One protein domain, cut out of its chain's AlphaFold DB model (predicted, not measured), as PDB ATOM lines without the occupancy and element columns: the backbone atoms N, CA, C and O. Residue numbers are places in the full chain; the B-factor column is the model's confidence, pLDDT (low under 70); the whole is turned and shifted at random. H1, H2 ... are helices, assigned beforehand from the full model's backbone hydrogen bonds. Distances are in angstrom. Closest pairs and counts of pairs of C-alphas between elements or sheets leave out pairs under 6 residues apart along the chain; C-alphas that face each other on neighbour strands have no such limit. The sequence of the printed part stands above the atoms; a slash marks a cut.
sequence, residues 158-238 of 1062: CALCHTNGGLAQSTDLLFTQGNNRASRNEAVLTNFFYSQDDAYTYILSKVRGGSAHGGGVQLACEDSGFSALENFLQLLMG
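This is residues 158 to 238 of the 1062 residues of the protein "Cytochrome c domain-containing protein" of Gammaproteobacteria bacterium 45_16_T64 (UniProt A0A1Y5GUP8). The longest helix, H4, lies side by side with H3 in a helical hairpin on one side of the domain, and H2 runs at a steep angle to both, its last residues at the corner where H3 begins. The single turn H1 and the loop of residues 162 to 181 lie on the far side from that hairpin, and a second long loop, residues 208 to 223, joins H3 to H4. The printed part has 81 residues with four named helices, H1, H2, H3 and H4 along the chain, and no named strand; it is all helix by class, though under half of the residues, 40 of 81, are in named elements. The whole is compact, with a radius of gyration of the C-alphas of 12.3 A, and rounded, spanning 29 by 26 by 25 A.

H4, residues 224 to 238, is 21.0 A long from first to last C-alpha; C-alpha 224 is at (123.842, 123.197, 164.198) and C-alpha 238 at (107.504, 130.868, 174.945). H3, residues 199 to 207, is 12.0 A long. H2, residues 182 to 193, is 16.1 A long. H1, residues 158 to 161, measures 6.0 A, with C-alpha 158 at (129.235, 137.406, 166.655).

H4 and H3 touch, and the closest C-alphas are those of Tyr 200 and Leu 233, 6.4 A apart. They run opposite ways at a shallow tilt of 11 degrees and form a helical hairpin. H2 and H3 only just touch, with 3 pairs of C-alphas within 8 A, and they touch only at the corner by their link. H2 touches H3 with residues 192 to 193 alone; the closest C-alphas are those of Phe 193 and Ala 199, 5.1 A apart. These two helices run opposite ways at a steep tilt of 66 degrees. H2 and H4 are close but not clearly touching: their closest C-alphas, those of Thr 190 and Leu 236, are 7.6 A apart. They run the same way at a steep tilt of 66 degrees. H1 is apart from H2, H3 and H4. In H2, H3 and H4 every O i to N i+4 pair is within hydrogen-bond range; H1 is too short for such a pair, and its 1 pair of O i and N i+3 is within range.

The two C-alphas farthest apart are those of Gly 165 and Gly 238, 34.3 A. The printed part has no cut. The links from H1 to H2, 20 residues, and from H3 to H4, 16 residues, are long; the link from H2 to H3, 5 residues, is tight. The mean pLDDT of the printed part is 85.4, and residues 165 to 166 and residue 214 are under 70.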
ATOM      1  N   CYS A 158     129.867 136.086 166.508       91.88
ATOM      2  CA  CYS A 158     129.235 137.406 166.655       91.88
ATOM      3  C   CYS A 158     130.179 138.451 167.268       91.88
ATOM      4  O   CYS A 158     130.369 139.536 166.716       91.88
ATOM      5  N   ALA A 159     130.821 138.118 168.388       89.75
ATOM      6  CA  ALA A 159     131.695 139.005 169.151       89.75
ATOM      7  C   ALA A 159     132.977 139.391 168.399       89.75
ATOM      8  O   ALA A 159     133.686 140.289 168.853       89.75
ATOM      9  N   LEU A 160     133.284 138.756 167.260       83.81
ATOM     10  CA  LEU A 160     134.380 139.173 166.381       83.81
ATOM     11  C   LEU A 160     134.110 140.546 165.747       83.81
ATOM     12  O   LEU A 160     135.040 141.333 165.573       83.81
ATOM     13  N   CYS A 161     132.841 140.852 165.458       83.56
ATOM     14  CA  CYS A 161     132.411 142.118 164.860       83.56
ATOM     15  C   CYS A 161     131.604 142.978 165.842       83.56
ATOM     16  O   CYS A 161     131.815 144.188 165.924       83.56
ATOM     17  N   HIS A 162     130.707 142.356 166.605       90.00
ATOM     18  CA  HIS A 162     129.814 142.978 167.584       90.00
ATOM     19  C   HIS A 162     130.512 143.164 168.933       90.00
ATOM     20  O   HIS A 162     130.129 142.589 169.948       90.00
ATOM     21  N   THR A 163     131.588 143.945 168.953       87.62
ATOM     22  CA  THR A 163     132.308 144.294 170.181       87.62
ATOM     23  C   THR A 163     132.763 145.747 170.147       87.62
ATOM     24  O   THR A 163     132.698 146.410 169.113       87.62
ATOM     25  N   ASN A 164     133.221 146.267 171.282       77.94
ATOM     26  CA  ASN A 164     133.701 147.643 171.355       77.94
ATOM     27  C   ASN A 164     134.976 147.806 170.506       77.94
ATOM     28  O   ASN A 164     135.972 147.130 170.771       77.94
ATOM     29  N   GLY A 165     134.943 148.688 169.504       67.69
ATOM     30  CA  GLY A 165     135.999 148.826 168.495       67.69
ATOM     31  C   GLY A 165     135.935 147.814 167.341       67.69
ATOM     32  O   GLY A 165     136.827 147.819 166.497       67.69
ATOM     33  N   GLY A 166     134.917 146.946 167.298       69.50
ATOM     34  CA  GLY A 166     134.653 146.038 166.178       69.50
ATOM     35  C   GLY A 166     133.832 146.691 165.059       69.50
ATOM     36  O   GLY A 166     133.293 147.787 165.216       69.50
ATOM     37  N   LEU A 167     133.705 145.999 163.922       72.31
ATOM     38  CA  LEU A 167     132.984 146.487 162.736       72.31
ATOM     39  C   LEU A 167     131.515 146.850 163.005       72.31
ATOM     40  O   LEU A 167     130.994 147.784 162.404       72.31
ATOM     41  N   ALA A 168     130.864 146.139 163.927       79.12
ATOM     42  CA  ALA A 168     129.461 146.335 164.279       79.12
ATOM     43  C   ALA A 168     129.286 147.109 165.601       79.12
ATOM     44  O   ALA A 168     128.249 147.001 166.257       79.12
ATOM     45  N   GLN A 169     130.284 147.906 166.006       77.81
ATOM     46  CA  GLN A 169     130.246 148.676 167.258       77.81
ATOM     47  C   GLN A 169     129.123 149.727 167.331       77.81
ATOM     48  O   GLN A 169     128.804 150.207 168.415       77.81
ATOM     49  N   SER A 170     128.557 150.120 166.187       73.88
ATOM     50  CA  SER A 170     127.432 151.059 166.094       73.88
ATOM     51  C   SER A 170     126.066 150.394 166.292       73.88
ATOM     52  O   SER A 170     125.053 151.085 166.274       73.88
ATOM     53  N   THR A 171     126.025 149.069 166.448       81.50
ATOM     54  CA  THR A 171     124.786 148.317 166.681       81.50
ATOM     55  C   THR A 171     124.455 148.227 168.170       81.50
ATOM     56  O   THR A 171     125.336 148.343 169.020       81.50
ATOM     57  N   ASP A 172     123.192 147.939 168.489       84.12
ATOM     58  CA  ASP A 172     122.746 147.705 169.873       84.12
ATOM     59  C   ASP A 172     123.231 146.355 170.445       84.12
ATOM     60  O   ASP A 172     123.146 146.106 171.650       84.12
ATOM     61  N   LEU A 173     123.791 145.487 169.593       89.69
ATOM     62  CA  LEU A 173     124.376 144.202 169.964       89.69
ATOM     63  C   LEU A 173     125.886 144.364 170.189       89.69
ATOM     64  O   LEU A 173     126.678 144.260 169.255       89.69
ATOM     65  N   LEU A 174     126.291 144.615 171.438       90.31
ATOM     66  CA  LEU A 174     127.700 144.732 171.840       90.31
ATOM     67  C   LEU A 174     128.099 143.650 172.849       90.31
ATOM     68  O   LEU A 174     127.893 143.783 174.059       90.31
ATOM     69  N   PHE A 175     128.749 142.602 172.352       92.56
ATOM     70  CA  PHE A 175     129.227 141.470 173.134       92.56
ATOM     71  C   PHE A 175     130.630 141.701 173.716       92.56
ATOM     72  O   PHE A 175     131.473 142.445 173.199       92.56
ATOM     73  N   THR A 176     130.895 141.038 174.841       90.06
ATOM     74  CA  THR A 176     132.190 141.045 175.530       90.06
ATOM     75  C   THR A 176     132.931 139.740 175.270       90.06
ATOM     76  O   THR A 176     132.425 138.675 175.615       90.06
ATOM     77  N   GLN A 177     134.155 139.824 174.745       87.06
ATOM     78  CA  GLN A 177     134.993 138.649 174.496       87.06
ATOM     79  C   GLN A 177     135.624 138.065 175.780       87.06
ATOM     80  O   GLN A 177     135.940 138.790 176.736       87.06
ATOM     81  N   GLY A 178     135.872 136.751 175.773       80.44
ATOM     82  CA  GLY A 178     136.610 136.012 176.805       80.44
ATOM     83  C   GLY A 178     135.731 135.305 177.847       80.44
ATOM     84  O   GLY A 178     134.512 135.309 177.766       80.44
ATOM     85  N   ASN A 179     136.359 134.695 178.858       74.31
ATOM     86  CA  ASN A 179     135.666 133.808 179.810       74.31
ATOM     87  C   ASN A 179     134.734 134.552 180.794       74.31
ATOM     88  O   ASN A 179     135.005 135.698 181.173       74.31
ATOM     89  N   ASN A 180     133.710 133.845 181.300       76.00
ATOM     90  CA  ASN A 180     132.734 134.297 182.310       76.00
ATOM     91  C   ASN A 180     131.899 135.517 181.874       76.00
ATOM     92  O   ASN A 180     131.760 136.487 182.631       76.00
ATOM     93  N   ARG A 181     131.394 135.504 180.635       82.62
ATOM     94  CA  ARG A 181     130.622 136.608 180.035       82.62
ATOM     95  C   ARG A 181     129.192 136.239 179.641       82.62
ATOM     96  O   ARG A 181     128.443 137.171 179.363       82.62
ATOM     97  N   ALA A 182     128.817 134.957 179.723       86.19
ATOM     98  CA  ALA A 182     127.518 134.418 179.315       86.19
ATOM     99  C   ALA A 182     126.345 135.300 179.766       86.19
ATOM    100  O   ALA A 182     125.711 135.925 178.929       86.19
ATOM    101  N   SER A 183     126.169 135.528 181.073       86.25
ATOM    102  CA  SER A 183     125.043 136.333 181.585       86.25
ATOM    103  C   SER A 183     125.013 137.784 181.083       86.25
ATOM    104  O   SER A 183     123.967 138.426 181.081       86.25
ATOM    105  N   ARG A 184     126.164 138.359 180.699       87.62
ATOM    106  CA  ARG A 184     126.222 139.720 180.141       87.62
ATOM    107  C   ARG A 184     125.848 139.722 178.663       87.62
ATOM    108  O   ARG A 184     125.127 140.620 178.243       87.62
ATOM    109  N   ASN A 185     126.382 138.781 177.892       93.38
ATOM    110  CA  ASN A 185     126.128 138.683 176.459       93.38
ATOM    111  C   ASN A 185     124.700 138.201 176.175       93.38
ATOM    112  O   ASN A 185     124.047 138.752 175.294       93.38
ATOM    113  N   GLU A 186     124.189 137.279 176.992       93.69
ATOM    114  CA  GLU A 186     122.787 136.867 177.012       93.69
ATOM    115  C   GLU A 186     121.885 138.087 177.204       93.69
ATOM    116  O   GLU A 186     121.051 138.378 176.356       93.69
ATOM    117  N   ALA A 187     122.130 138.892 178.246       90.19
ATOM    118  CA  ALA A 187     121.341 140.093 178.500       90.19
ATOM    119  C   ALA A 187     121.364 141.084 177.323       90.19
ATOM    120  O   ALA A 187     120.377 141.778 177.098       90.19
ATOM    121  N   VAL A 188     122.465 141.182 176.570       92.88
ATOM    122  CA  VAL A 188     122.525 142.013 175.354       92.88
ATOM    123  C   VAL A 188     121.575 141.466 174.287       92.88
ATOM    124  O   VAL A 188     120.757 142.226 173.771       92.88
ATOM    125  N   LEU A 189     121.639 140.163 174.001       92.88
ATOM    126  CA  LEU A 189     120.802 139.525 172.986       92.88
ATOM    127  C   LEU A 189     119.314 139.525 173.381       92.88
ATOM    128  O   LEU A 189     118.468 139.894 172.573       92.88
ATOM    129  N   THR A 190     118.994 139.215 174.638       92.56
ATOM    130  CA  THR A 190     117.625 139.217 175.174       92.56
ATOM    131  C   THR A 190     117.016 140.620 175.226       92.56
ATOM    132  O   THR A 190     115.855 140.803 174.869       92.56
ATOM    133  N   ASN A 191     117.777 141.647 175.630       91.62
ATOM    134  CA  ASN A 191     117.271 143.026 175.604       91.62
ATOM    135  C   ASN A 191     116.993 143.493 174.173       91.62
ATOM    136  O   ASN A 191     116.007 144.190 173.945       91.62
ATOM    137  N   PHE A 192     117.850 143.113 173.224       92.50
ATOM    138  CA  PHE A 192     117.622 143.397 171.815       92.50
ATOM    139  C   PHE A 192     116.361 142.689 171.307       92.50
ATOM    140  O   PHE A 192     115.514 143.340 170.700       92.50
ATOM    141  N   PHE A 193     116.190 141.406 171.638       92.56
ATOM    142  CA  PHE A 193     115.005 140.624 171.284       92.56
ATOM    143  C   PHE A 193     113.699 141.297 171.728       92.56
ATOM    144  O   PHE A 193     112.803 141.497 170.921       92.56
ATOM    145  N   TYR A 194     113.612 141.758 172.976       90.38
ATOM    146  CA  TYR A 194     112.406 142.434 173.471       90.38
ATOM    147  C   TYR A 194     112.275 143.906 173.051       90.38
ATOM    148  O   TYR A 194     111.284 144.554 173.390       90.38
ATOM    149  N   SER A 195     113.270 144.470 172.364       89.00
ATOM    150  CA  SER A 195     113.223 145.864 171.907       89.00
ATOM    151  C   SER A 195     112.495 146.051 170.573       89.00
ATOM    152  O   SER A 195     112.191 147.193 170.222       89.00
ATOM    153  N   GLN A 196     112.214 144.962 169.844       82.56
ATOM    154  CA  GLN A 196     111.621 144.986 168.503       82.56
ATOM    155  C   GLN A 196     110.529 143.919 168.374       82.56
ATOM    156  O   GLN A 196     110.710 142.796 168.836       82.56
ATOM    157  N   ASP A 197     109.413 144.261 167.731       80.94
ATOM    158  CA  ASP A 197     108.251 143.366 167.625       80.94
ATOM    159  C   ASP A 197     108.524 142.138 166.722       80.94
ATOM    160  O   ASP A 197     107.905 141.095 166.901       80.94
ATOM    161  N   ASP A 198     109.461 142.237 165.772       82.06
ATOM    162  CA  ASP A 198     109.828 141.209 164.783       82.06
ATOM    163  C   ASP A 198     111.211 140.574 165.036       82.06
ATOM    164  O   ASP A 198     111.803 139.966 164.139       82.06
ATOM    165  N   ALA A 199     111.744 140.690 166.260       86.75
ATOM    166  CA  ALA A 199     113.130 140.327 166.559       86.75
ATOM    167  C   ALA A 199     113.484 138.857 166.274       86.75
ATOM    168  O   ALA A 199     114.613 138.583 165.875       86.75
ATOM    169  N   TYR A 200     112.546 137.922 166.444       87.38
ATOM    170  CA  TYR A 200     112.752 136.500 166.134       87.38
ATOM    171  C   TYR A 200     113.153 136.293 164.672       87.38
ATOM    172  O   TYR A 200     114.267 135.858 164.374       87.38
ATOM    173  N   THR A 201     112.281 136.712 163.754       84.38
ATOM    174  CA  THR A 201     112.510 136.625 162.309       84.38
ATOM    175  C   THR A 201     113.688 137.497 161.885       84.38
ATOM    176  O   THR A 201     114.496 137.088 161.053       84.38
ATOM    177  N   TYR A 202     113.837 138.684 162.479       87.44
ATOM    178  CA  TYR A 202     114.932 139.594 162.158       87.44
ATOM    179  C   TYR A 202     116.309 139.013 162.511       87.44
ATOM    180  O   TYR A 202     117.218 139.072 161.682       87.44
ATOM    181  N   ILE A 203     116.482 138.444 163.711       90.75
ATOM    182  CA  ILE A 203     117.758 137.856 164.149       90.75
ATOM    183  C   ILE A 203     118.093 136.637 163.288       90.75
ATOM    184  O   ILE A 203     119.209 136.563 162.769       90.75
ATOM    185  N   LEU A 204     117.137 135.725 163.085       89.25
ATOM    186  CA  LEU A 204     117.349 134.513 162.285       89.25
ATOM    187  C   LEU A 204     117.613 134.821 160.808       89.25
ATOM    188  O   LEU A 204     118.403 134.134 160.163       89.25
ATOM    189  N   SER A 205     117.026 135.891 160.274       86.06
ATOM    190  CA  SER A 205     117.395 136.393 158.952       86.06
ATOM    191  C   SER A 205     118.807 137.002 158.934       86.06
ATOM    192  O   SER A 205     119.630 136.653 158.085       86.06
ATOM    193  N   LYS A 206     119.141 137.871 159.899       88.50
ATOM    194  CA  LYS A 206     120.448 138.550 159.981       88.50
ATOM    195  C   LYS A 206     121.619 137.576 160.058       88.50
ATOM    196  O   LYS A 206     122.623 137.791 159.380       88.50
ATOM    197  N   VAL A 207     121.515 136.518 160.864       90.12
ATOM    198  CA  VAL A 207     122.599 135.526 160.987       90.12
ATOM    199  C   VAL A 207     122.800 134.717 159.710       90.12
ATOM    200  O   VAL A 207     123.923 134.310 159.436       90.12
ATOM    201  N   ARG A 208     121.764 134.577 158.884       87.56
ATOM    202  CA  ARG A 208     121.811 133.983 157.543       87.56
ATOM    203  C   ARG A 208     122.144 135.008 156.446       87.56
ATOM    204  O   ARG A 208     121.994 134.748 155.261       87.56
ATOM    205  N   GLY A 209     122.618 136.199 156.819       82.19
ATOM    206  CA  GLY A 209     123.050 137.241 155.882       82.19
ATOM    207  C   GLY A 209     121.945 138.189 155.403       82.19
ATOM    208  O   GLY A 209     122.254 139.225 154.810       82.19
ATOM    209  N   GLY A 210     120.679 137.890 155.697       82.69
ATOM    210  CA  GLY A 210     119.528 138.714 155.341       82.69
ATOM    211  C   GLY A 210     119.491 140.046 156.087       82.69
ATOM    212  O   GLY A 210     120.345 140.356 156.923       82.69
ATOM    213  N   SER A 211     118.521 140.894 155.744       82.56
ATOM    214  CA  SER A 211     118.416 142.274 156.251       82.56
ATOM    215  C   SER A 211     119.700 143.088 156.016       82.56
ATOM    216  O   SER A 211     120.047 143.942 156.832       82.56
ATOM    217  N   ALA A 212     120.453 142.785 154.952       74.50
ATOM    218  CA  ALA A 212     121.787 143.321 154.660       74.50
ATOM    219  C   ALA A 212     122.771 143.236 155.845       74.50
ATOM    220  O   ALA A 212     123.291 144.242 156.339       74.50
ATOM    221  N   HIS A 213     123.022 142.030 156.360       84.88
ATOM    222  CA  HIS A 213     124.073 141.843 157.359       84.88
ATOM    223  C   HIS A 213     125.461 142.032 156.717       84.88
ATOM    224  O   HIS A 213     125.859 141.277 155.836       84.88
ATOM    225  N   GLY A 214     126.233 143.024 157.179       69.06
ATOM    226  CA  GLY A 214     127.527 143.390 156.576       69.06
ATOM    227  C   GLY A 214     128.606 142.299 156.626       69.06
ATOM    228  O   GLY A 214     129.583 142.376 155.886       69.06
ATOM    229  N   GLY A 215     128.442 141.277 157.473       72.19
ATOM    230  CA  GLY A 215     129.306 140.093 157.497       72.19
ATOM    231  C   GLY A 215     128.913 138.992 156.502       72.19
ATOM    232  O   GLY A 215     129.643 138.011 156.396       72.19
ATOM    233  N   GLY A 216     127.777 139.122 155.805       77.06
ATOM    234  CA  GLY A 216     127.156 138.026 155.055       77.06
ATOM    235  C   GLY A 216     126.611 136.928 155.976       77.06
ATOM    236  O   GLY A 216     126.399 137.174 157.171       77.06
ATOM    237  N   VAL A 217     126.418 135.726 155.426       83.31
ATOM    238  CA  VAL A 217     125.973 134.516 156.145       83.31
ATOM    239  C   VAL A 217     126.963 134.168 157.266       83.31
ATOM    240  O   VAL A 217     128.148 133.964 157.015       83.31
ATOM    241  N   GLN A 218     126.489 134.132 158.511       87.50
ATOM    242  CA  GLN A 218     127.246 133.717 159.702       87.50
ATOM    243  C   GLN A 218     126.859 132.317 160.182       87.50
ATOM    244  O   GLN A 218     127.719 131.590 160.683       87.50
ATOM    245  N   LEU A 219     125.576 131.979 160.068       88.06
ATOM    246  CA  LEU A 219     124.990 130.681 160.375       88.06
ATOM    247  C   LEU A 219     124.087 130.319 159.197       88.06
ATOM    248  O   LEU A 219     123.157 131.079 158.935       88.06
ATOM    249  N   ALA A 220     124.390 129.243 158.479       81.56
ATOM    250  CA  ALA A 220     123.524 128.703 157.429       81.56
ATOM    251  C   ALA A 220     122.405 127.844 158.041       81.56
ATOM    252  O   ALA A 220     122.518 127.419 159.189       81.56
ATOM    253  N   CYS A 221     121.338 127.574 157.291       77.62
ATOM    254  CA  CYS A 221     120.214 126.758 157.761       77.62
ATOM    255  C   CYS A 221     120.623 125.365 158.272       77.62
ATOM    256  O   CYS A 221     120.092 124.883 159.268       77.62
ATOM    257  N   GLU A 222     121.598 124.733 157.622       75.88
ATOM    258  CA  GLU A 222     122.133 123.422 157.986       75.88
ATOM    259  C   GLU A 222     123.134 123.448 159.156       75.88
ATOM    260  O   GLU A 222     123.535 122.389 159.653       75.88
ATOM    261  N   ASP A 223     123.552 124.633 159.619       84.62
ATOM    262  CA  ASP A 223     124.469 124.749 160.748       84.62
ATOM    263  C   ASP A 223     123.754 124.386 162.052       84.62
ATOM    264  O   ASP A 223     122.771 125.013 162.444       84.62
ATOM    265  N   SER A 224     124.346 123.491 162.846       87.25
ATOM    266  CA  SER A 224     123.842 123.197 164.198       87.25
ATOM    267  C   SER A 224     123.771 124.442 165.094       87.25
ATOM    268  O   SER A 224     122.977 124.501 166.029       87.25
ATOM    269  N   GLY A 225     124.612 125.448 164.818       89.19
ATOM    270  CA  GLY A 225     124.567 126.744 165.489       89.19
ATOM    271  C   GLY A 225     123.325 127.568 165.132       89.19
ATOM    272  O   GLY A 225     122.835 128.300 165.986       89.19
ATOM    273  N   PHE A 226     122.787 127.444 163.916       89.31
ATOM    274  CA  PHE A 226     121.529 128.095 163.548       89.31
ATOM    275  C   PHE A 226     120.375 127.519 164.366       89.31
ATOM    276  O   PHE A 226     119.719 128.273 165.083       89.31
ATOM    277  N   SER A 227     120.219 126.191 164.369       87.25
ATOM    278  CA  SER A 227     119.186 125.517 165.162       87.25
ATOM    279  C   SER A 227     119.323 125.824 166.656       87.25
ATOM    280  O   SER A 227     118.332 126.050 167.339       87.25
ATOM    281  N   ALA A 228     120.548 125.886 167.191       90.94
ATOM    282  CA  ALA A 228     120.765 126.268 168.588       90.94
ATOM    283  C   ALA A 228     120.341 127.721 168.876       90.94
ATOM    284  O   ALA A 228     119.752 128.006 169.917       90.94
ATOM    285  N   LEU A 229     120.618 128.660 167.967       92.88
ATOM    286  CA  LEU A 229     120.159 130.038 168.127       92.88
ATOM    287  C   LEU A 229     118.634 130.140 168.022       92.88
ATOM    288  O   LEU A 229     118.032 130.839 168.832       92.88
ATOM    289  N   GLU A 230     118.019 129.450 167.063       90.81
ATOM    290  CA  GLU A 230     116.565 129.395 166.887       90.81
ATOM    291  C   GLU A 230     115.871 128.874 168.146       90.81
ATOM    292  O   GLU A 230     115.052 129.592 168.717       90.81
ATOM    293  N   ASN A 231     116.306 127.723 168.663       89.38
ATOM    294  CA  ASN A 231     115.806 127.155 169.917       89.38
ATOM    295  C   ASN A 231     115.918 128.145 171.090       89.38
ATOM    296  O   ASN A 231     114.975 128.325 171.856       89.38
ATOM    297  N   PHE A 232     117.048 128.849 171.228       92.69
ATOM    298  CA  PHE A 232     117.188 129.875 172.265       92.69
ATOM    299  C   PHE A 232     116.167 131.014 172.105       92.69
ATOM    300  O   PHE A 232     115.602 131.481 173.096       92.69
ATOM    301  N   LEU A 233     115.910 131.475 170.878       92.00
ATOM    302  CA  LEU A 233     114.926 132.528 170.619       92.00
ATOM    303  C   LEU A 233     113.484 132.041 170.830       92.00
ATOM    304  O   LEU A 233     112.664 132.813 171.325       92.00
ATOM    305  N   GLN A 234     113.188 130.778 170.517       89.62
ATOM    306  CA  GLN A 234     111.908 130.137 170.834       89.62
ATOM    307  C   GLN A 234     111.697 130.087 172.357       89.62
ATOM    308  O   GLN A 234     110.652 130.523 172.839       89.62
ATOM    309  N   LEU A 235     112.722 129.707 173.138       89.88
ATOM    310  CA  LEU A 235     112.678 129.743 174.610       89.88
ATOM    311  C   LEU A 235     112.421 131.156 175.173       89.88
ATOM    312  O   LEU A 235     111.797 131.294 176.224       89.88
ATOM    313  N   LEU A 236     112.880 132.219 174.495       89.88
ATOM    314  CA  LEU A 236     112.576 133.608 174.881       89.88
ATOM    315  C   LEU A 236     111.145 134.041 174.532       89.88
ATOM    316  O   LEU A 236     110.612 134.945 175.188       89.88
ATOM    317  N   MET A 237     110.552 133.451 173.492       87.44
ATOM    318  CA  MET A 237     109.197 133.757 173.026       87.44
ATOM    319  C   MET A 237     108.123 132.967 173.787       87.44
ATOM    320  O   MET A 237     107.043 133.503 174.032       87.44
ATOM    321  N   GLY A 238     108.434 131.744 174.227       84.44
ATOM    322  CA  GLY A 238     107.504 130.868 174.945       84.44
ATOM    323  C   GLY A 238     106.401 130.324 174.033       84.44
ATOM    324  O   GLY A 238     106.653 130.023 172.872       84.44
TER     325      GLY A 238